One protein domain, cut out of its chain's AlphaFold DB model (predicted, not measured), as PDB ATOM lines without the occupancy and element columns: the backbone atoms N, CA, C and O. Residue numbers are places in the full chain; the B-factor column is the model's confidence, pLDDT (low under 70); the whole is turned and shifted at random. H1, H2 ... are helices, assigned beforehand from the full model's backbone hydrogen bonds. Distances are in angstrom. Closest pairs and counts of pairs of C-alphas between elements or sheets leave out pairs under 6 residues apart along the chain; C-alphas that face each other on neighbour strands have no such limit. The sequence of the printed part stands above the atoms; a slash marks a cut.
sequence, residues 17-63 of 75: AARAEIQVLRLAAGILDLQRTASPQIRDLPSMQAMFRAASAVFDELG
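What this domain is: This is residues 17 to 63 of the 75 residues of an uncharacterized protein of Methylobacterium platani (UniProt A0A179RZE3). Two helices, H1 and H3, cross as a slanted X, one packed over the other and running opposite ways, and the very short helix H2 caps one end where the chain folds back between them. The longer helix, H1, and the turn at H2 make the length of the rod. The printed part has 47 residues with three named helices, in the order H1, H2, H3, and no named strand; the class is all helix. It is only just compact, close to loose, with a radius of gyration of the C-alphas of 11.4 A, and the C-alphas span 36 by 16 by 16 A.

Where its parts are: H1 runs from Ala 17, with its C-alpha at (70.827, 17.032, 77.057), to Thr 37, 30.5 A from first to last C-alpha. H2 is residues 40 to 43, 5.0 A long. H3 is residues 46 to 61, 22.5 A long, from C-alpha 46 at (100.105, 17.637, 68.609) to C-alpha 61 at (80.090, 7.473, 67.646).

How they stand to each other: H1 and H3 touch, and their closest C-alphas, those of Ala 28 and Ala 55, are 4.4 A apart. They stand at a steep tilt of 49 degrees and run opposite ways. H2 is close to H1 but not clearly touching it, the closest C-alphas being those of Gln 35 and Arg 43 at 6.5 A. H2 is also close to H3 but not clearly touching it, with the C-alphas of Arg 43 and Gln 49 closest at 6.7 A. Of the O i to N i+4 pairs, 16 of 17 in H1 and 11 of 12 in H3 are within hydrogen-bond range; H2 is too short for such a pair.

The domain as a whole: The two C-alphas farthest apart, those of Ala 17 and Gln 41, are 36.4 A apart. The printed part, residues 17 to 63, has no cut, and the links from H1 to H2 and from H2 to H3 are tight. The mean pLDDT of the printed part is 87.8; one printed residue, Gly 63, is under 70.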
ATOM      1  N   ALA A  17      69.932  18.044  77.608       79.00
ATOM      2  CA  ALA A  17      70.827  17.032  77.057       79.00
ATOM      3  C   ALA A  17      70.926  17.126  75.526       79.00
ATOM      4  O   ALA A  17      72.023  17.263  74.997       79.00
ATOM      5  N   ALA A  18      69.793  17.178  74.821       80.81
ATOM      6  CA  ALA A  18      69.784  17.298  73.364       80.81
ATOM      7  C   ALA A  18      70.345  18.656  72.887       80.81
ATOM      8  O   ALA A  18      70.974  18.750  71.835       80.81
ATOM      9  N   ARG A  19      70.188  19.730  73.675       85.19
ATOM     10  CA  ARG A  19      70.828  21.026  73.383       85.19
ATOM     11  C   ARG A  19      72.344  20.942  73.513       85.19
ATOM     12  O   ARG A  19      73.042  21.477  72.653       85.19
ATOM     13  N   ALA A  20      72.837  20.293  74.565       86.81
ATOM     14  CA  ALA A  20      74.264  20.077  74.772       86.81
ATOM     15  C   ALA A  20      74.859  19.220  73.648       86.81
ATOM     16  O   ALA A  20      75.889  19.577  73.088       86.81
ATOM     17  N   GLU A  21      74.167  18.159  73.244       85.00
ATOM     18  CA  GLU A  21      74.572  17.295  72.135       85.00
ATOM     19  C   GLU A  21      74.691  18.069  70.814       85.00
ATOM     20  O   GLU A  21      75.729  18.027  70.155       85.00
ATOM     21  N   ILE A  22      73.695  18.894  70.473       88.94
ATOM     22  CA  ILE A  22      73.750  19.760  69.284       88.94
ATOM     23  C   ILE A  22      74.916  20.758  69.362       88.94
ATOM     24  O   ILE A  22      75.534  21.070  68.342       88.94
ATOM     25  N   GLN A  23      75.224  21.295  70.545       90.50
ATOM     26  CA  GLN A  23      76.365  22.198  70.718       90.50
ATOM     27  C   GLN A  23      77.698  21.476  70.513       90.50
ATOM     28  O   GLN A  23      78.568  22.013  69.826       90.50
ATOM     29  N   VAL A  24      77.840  20.261  71.046       89.44
ATOM     30  CA  VAL A  24      79.029  19.417  70.861       89.44
ATOM     31  C   VAL A  24      79.216  19.071  69.385       89.44
ATOM     32  O   VAL A  24      80.308  19.251  68.853       89.44
ATOM     33  N   LEU A  25      78.142  18.691  68.695       89.75
ATOM     34  CA  LEU A  25      78.149  18.429  67.257       89.75
ATOM     35  C   LEU A  25      78.612  19.638  66.439       89.75
ATOM     36  O   LEU A  25      79.482  19.528  65.576       89.75
ATOM     37  N   ARG A  26      78.060  20.821  66.726       91.56
ATOM     38  CA  ARG A  26      78.452  22.065  66.042       91.56
ATOM     39  C   ARG A  26      79.908  22.429  66.310       91.56
ATOM     40  O   ARG A  26      80.594  22.886  65.399       91.56
ATOM     41  N   LEU A  27      80.378  22.223  67.538       91.56
ATOM     42  CA  LEU A  27      81.769  22.457  67.907       91.56
ATOM     43  C   LEU A  27      82.705  21.510  67.150       91.56
ATOM     44  O   LEU A  27      83.682  21.967  66.561       91.56
ATOM     45  N   ALA A  28      82.386  20.216  67.120       91.00
ATOM     46  CA  ALA A  28      83.159  19.217  66.395       91.00
ATOM     47  C   ALA A  28      83.232  19.549  64.893       91.00
ATOM     48  O   ALA A  28      84.319  19.552  64.319       91.00
ATOM     49  N   ALA A  29      82.113  19.941  64.275       90.81
ATOM     50  CA  ALA A  29      82.093  20.375  62.876       90.81
ATOM     51  C   ALA A  29      83.011  21.585  62.632       90.81
ATOM     52  O   ALA A  29      83.798  21.586  61.686       90.81
ATOM     53  N   GLY A  30      82.953  22.595  63.506       92.25
ATOM     54  CA  GLY A  30      83.807  23.780  63.405       92.25
ATOM     55  C   GLY A  30      85.296  23.460  63.551       92.25
ATOM     56  O   GLY A  30      86.124  24.022  62.837       92.25
ATOM     57  N   ILE A  31      85.649  22.519  64.429       91.94
ATOM     58  CA  ILE A  31      87.025  22.035  64.593       91.94
ATOM     59  C   ILE A  31      87.519  21.335  63.318       91.94
ATOM     60  O   ILE A  31      88.644  21.575  62.887       91.94
ATOM     61  N   LEU A  32      86.694  20.505  62.677       89.31
ATOM     62  CA  LEU A  32      87.076  19.836  61.429       89.31
ATOM     63  C   LEU A  32      87.190  20.811  60.249       89.31
ATOM     64  O   LEU A  32      88.053  20.638  59.388       89.31
ATOM     65  N   ASP A  33      86.385  21.871  60.218       91.19
ATOM     66  CA  ASP A  33      86.535  22.940  59.223       91.19
ATOM     67  C   ASP A  33      87.833  23.744  59.436       91.19
ATOM     68  O   ASP A  33      88.571  24.045  58.492       91.19
ATOM     69  N   LEU A  34      88.201  23.984  60.698       88.44
ATOM     70  CA  LEU A  34      89.498  24.550  61.078       88.44
ATOM     71  C   LEU A  34      90.674  23.713  60.559       88.44
ATOM     72  O   LEU A  34      91.683  24.278  60.150       88.44
ATOM     73  N   GLN A  35      90.557  22.386  60.496       87.50
ATOM     74  CA  GLN A  35      91.602  21.533  59.913       87.50
ATOM     75  C   GLN A  35      91.874  21.854  58.434       87.50
ATOM     76  O   GLN A  35      93.006  21.696  57.966       87.50
ATOM     77  N   ARG A  36      90.844  22.291  57.695       84.94
ATOM     78  CA  ARG A  36      90.926  22.625  56.264       84.94
ATOM     79  C   ARG A  36      91.480  24.025  56.018       84.94
ATOM     80  O   ARG A  36      92.069  24.259  54.967       84.94
ATOM     81  N   THR A  37      91.295  24.936  56.969       88.62
ATOM     82  CA  THR A  37      91.654  26.357  56.837       88.62
ATOM     83  C   THR A  37      92.919  26.747  57.607       88.62
ATOM     84  O   THR A  37      93.552  27.748  57.271       88.62
ATOM     85  N   ALA A  38      93.328  25.965  58.610       84.25
ATOM     86  CA  ALA A  38      94.532  26.221  59.392       84.25
ATOM     87  C   ALA A  38      95.808  26.067  58.552       84.25
ATOM     88  O   ALA A  38      95.930  25.177  57.705       84.25
ATOM     89  N   SER A  39      96.801  26.913  58.833       87.94
ATOM     90  CA  SER A  39      98.117  26.795  58.209       87.94
ATOM     91  C   SER A  39      98.784  25.459  58.587       87.94
ATOM     92  O   SER A  39      98.554  24.949  59.690       87.94
ATOM     93  N   PRO A  40      99.649  24.890  57.723       84.44
ATOM     94  CA  PRO A  40     100.276  23.588  57.977       84.44
ATOM     95  C   PRO A  40     101.013  23.529  59.323       84.44
ATOM     96  O   PRO A  40     100.855  22.584  60.082       84.44
ATOM     97  N   GLN A  41     101.715  24.612  59.669       88.25
ATOM     98  CA  GLN A  41     102.476  24.743  60.916       88.25
ATOM     99  C   GLN A  41     101.600  24.624  62.171       88.25
ATOM    100  O   GLN A  41     102.053  24.099  63.183       88.25
ATOM    101  N   ILE A  42     100.359  25.114  62.116       87.25
ATOM    102  CA  ILE A  42      99.405  25.026  63.228       87.25
ATOM    103  C   ILE A  42      98.747  23.648  63.241       87.25
ATOM    104  O   ILE A  42      98.592  23.044  64.300       87.25
ATOM    105  N   ARG A  43      98.385  23.122  62.068       87.62
ATOM    106  CA  ARG A  43      97.729  21.817  61.928       87.62
ATOM    107  C   ARG A  43      98.594  20.661  62.436       87.62
ATOM    108  O   ARG A  43      98.059  19.694  62.972       87.62
ATOM    109  N   ASP A  44      99.909  20.780  62.292       90.00
ATOM    110  CA  ASP A  44     100.863  19.744  62.689       90.00
ATOM    111  C   ASP A  44     101.184  19.759  64.194       90.00
ATOM    112  O   ASP A  44     101.872  18.865  64.691       90.00
ATOM    113  N   LEU A  45     100.656  20.728  64.954       94.38
ATOM    114  CA  LEU A  45     100.798  20.745  66.407       94.38
ATOM    115  C   LEU A  45     100.079  19.535  67.034       94.38
ATOM    116  O   LEU A  45      98.905  19.300  66.732       94.38
ATOM    117  N   PRO A  46     100.713  18.809  67.975       91.12
ATOM    118  CA  PRO A  46     100.105  17.637  68.609       91.12
ATOM    119  C   PRO A  46      98.758  17.924  69.286       91.12
ATOM    120  O   PRO A  46      97.850  17.097  69.239       91.12
ATOM    121  N   SER A  47      98.604  19.110  69.880       90.81
ATOM    122  CA  SER A  47      97.348  19.561  70.489       90.81
ATOM    123  C   SER A  47      96.227  19.722  69.461       90.81
ATOM    124  O   SER A  47      95.105  19.288  69.706       90.81
ATOM    125  N   MET A  48      96.537  20.290  68.294       93.12
ATOM    126  CA  MET A  48      95.579  20.450  67.200       93.12
ATOM    127  C   MET A  48      95.196  19.092  66.610       93.12
ATOM    128  O   MET A  48      94.014  18.828  66.418       93.12
ATOM    129  N   GLN A  49      96.158  18.187  66.414       92.88
ATOM    130  CA  GLN A  49      95.872  16.824  65.955       92.88
ATOM    131  C   GLN A  49      94.981  16.046  66.931       92.88
ATOM    132  O   GLN A  49      94.046  15.375  66.496       92.88
ATOM    133  N   ALA A  50      95.238  16.147  68.240       93.31
ATOM    134  CA  ALA A  50      94.387  15.536  69.259       93.31
ATOM    135  C   ALA A  50      92.964  16.113  69.222       93.31
ATOM    136  O   ALA A  50      91.994  15.363  69.300       93.31
ATOM    137  N   MET A  51      92.840  17.428  69.031       91.94
ATOM    138  CA  MET A  51      91.555  18.112  68.912       91.94
ATOM    139  C   MET A  51      90.776  17.680  67.659       91.94
ATOM    140  O   MET A  51      89.592  17.377  67.766       91.94
ATOM    141  N   PHE A  52      91.427  17.579  66.494       92.12
ATOM    142  CA  PHE A  52      90.785  17.084  65.270       92.12
ATOM    143  C   PHE A  52      90.325  15.633  65.420       92.12
ATOM    144  O   PHE A  52      89.194  15.317  65.070       92.12
ATOM    145  N   ARG A  53      91.155  14.763  66.012       91.00
ATOM    146  CA  ARG A  53      90.777  13.367  66.284       91.00
ATOM    147  C   ARG A  53      89.591  13.262  67.237       91.00
ATOM    148  O   ARG A  53      88.694  12.469  66.986       91.00
ATOM    149  N   ALA A  54      89.571  14.067  68.300       91.00
ATOM    150  CA  ALA A  54      88.449  14.105  69.232       91.00
ATOM    151  C   ALA A  54      87.159  14.576  68.543       91.00
ATOM    152  O   ALA A  54      86.100  14.003  68.776       91.00
ATOM    153  N   ALA A  55      87.247  15.576  67.662       90.31
ATOM    154  CA  ALA A  55      86.107  16.033  66.877       90.31
ATOM    155  C   ALA A  55      85.609  14.969  65.885       90.31
ATOM    156  O   ALA A  55      84.403  14.794  65.768       90.31
ATOM    157  N   SER A  56      86.500  14.230  65.213       88.81
ATOM    158  CA  SER A  56      86.112  13.103  64.349       88.81
ATOM    159  C   SER A  56      85.403  11.997  65.130       88.81
ATOM    160  O   SER A  56      84.326  11.575  64.726       88.81
ATOM    161  N   ALA A  57      85.936  11.615  66.295       89.94
ATOM    162  CA  ALA A  57      85.361  10.555  67.124       89.94
ATOM    163  C   ALA A  57      83.914  10.845  67.567       89.94
ATOM    164  O   ALA A  57      83.119   9.922  67.710       89.94
ATOM    165  N   VAL A  58      83.548  12.121  67.746       88.44
ATOM    166  CA  VAL A  58      82.161  12.523  68.043       88.44
ATOM    167  C   VAL A  58      81.206  12.151  66.904       88.44
ATOM    168  O   VAL A  58      80.074  11.765  67.172       88.44
ATOM    169  N   PHE A  59      81.630  12.271  65.644       84.31
ATOM    170  CA  PHE A  59      80.794  11.908  64.495       84.31
ATOM    171  C   PHE A  59      80.776  10.403  64.235       84.31
ATOM    172  O   PHE A  59      79.731   9.878  63.850       84.31
ATOM    173  N   ASP A  60      81.898   9.723  64.483       83.62
ATOM    174  CA  ASP A  60      81.998   8.267  64.366       83.62
ATOM    175  C   ASP A  60      81.031   7.573  65.343       83.62
ATOM    176  O   ASP A  60      80.244   6.727  64.928       83.62
ATOM    177  N   GLU A  61      80.997   8.008  66.610       79.38
ATOM    178  CA  GLU A  61      80.090   7.473  67.646       79.38
ATOM    179  C   GLU A  61      78.601   7.696  67.317       79.38
ATOM    180  O   GLU A  61      77.734   6.939  67.747       79.38
ATOM    181  N   LEU A  62      78.288   8.731  66.534       71.00
ATOM    182  CA  LEU A  62      76.920   9.057  66.121       71.00
ATOM    183  C   LEU A  62      76.493   8.353  64.823       71.00
ATOM    184  O   LEU A  62      75.407   8.629  64.312       71.00
ATOM    185  N   GLY A  63      77.319   7.449  64.287       62.53
ATOM    186  CA  GLY A  63      76.991   6.640  63.111       62.53
ATOM    187  C   GLY A  63      77.155   7.362  61.771       62.53
ATOM    188  O   GLY A  63      76.771   6.819  60.740       62.53
TER     189      GLY A  63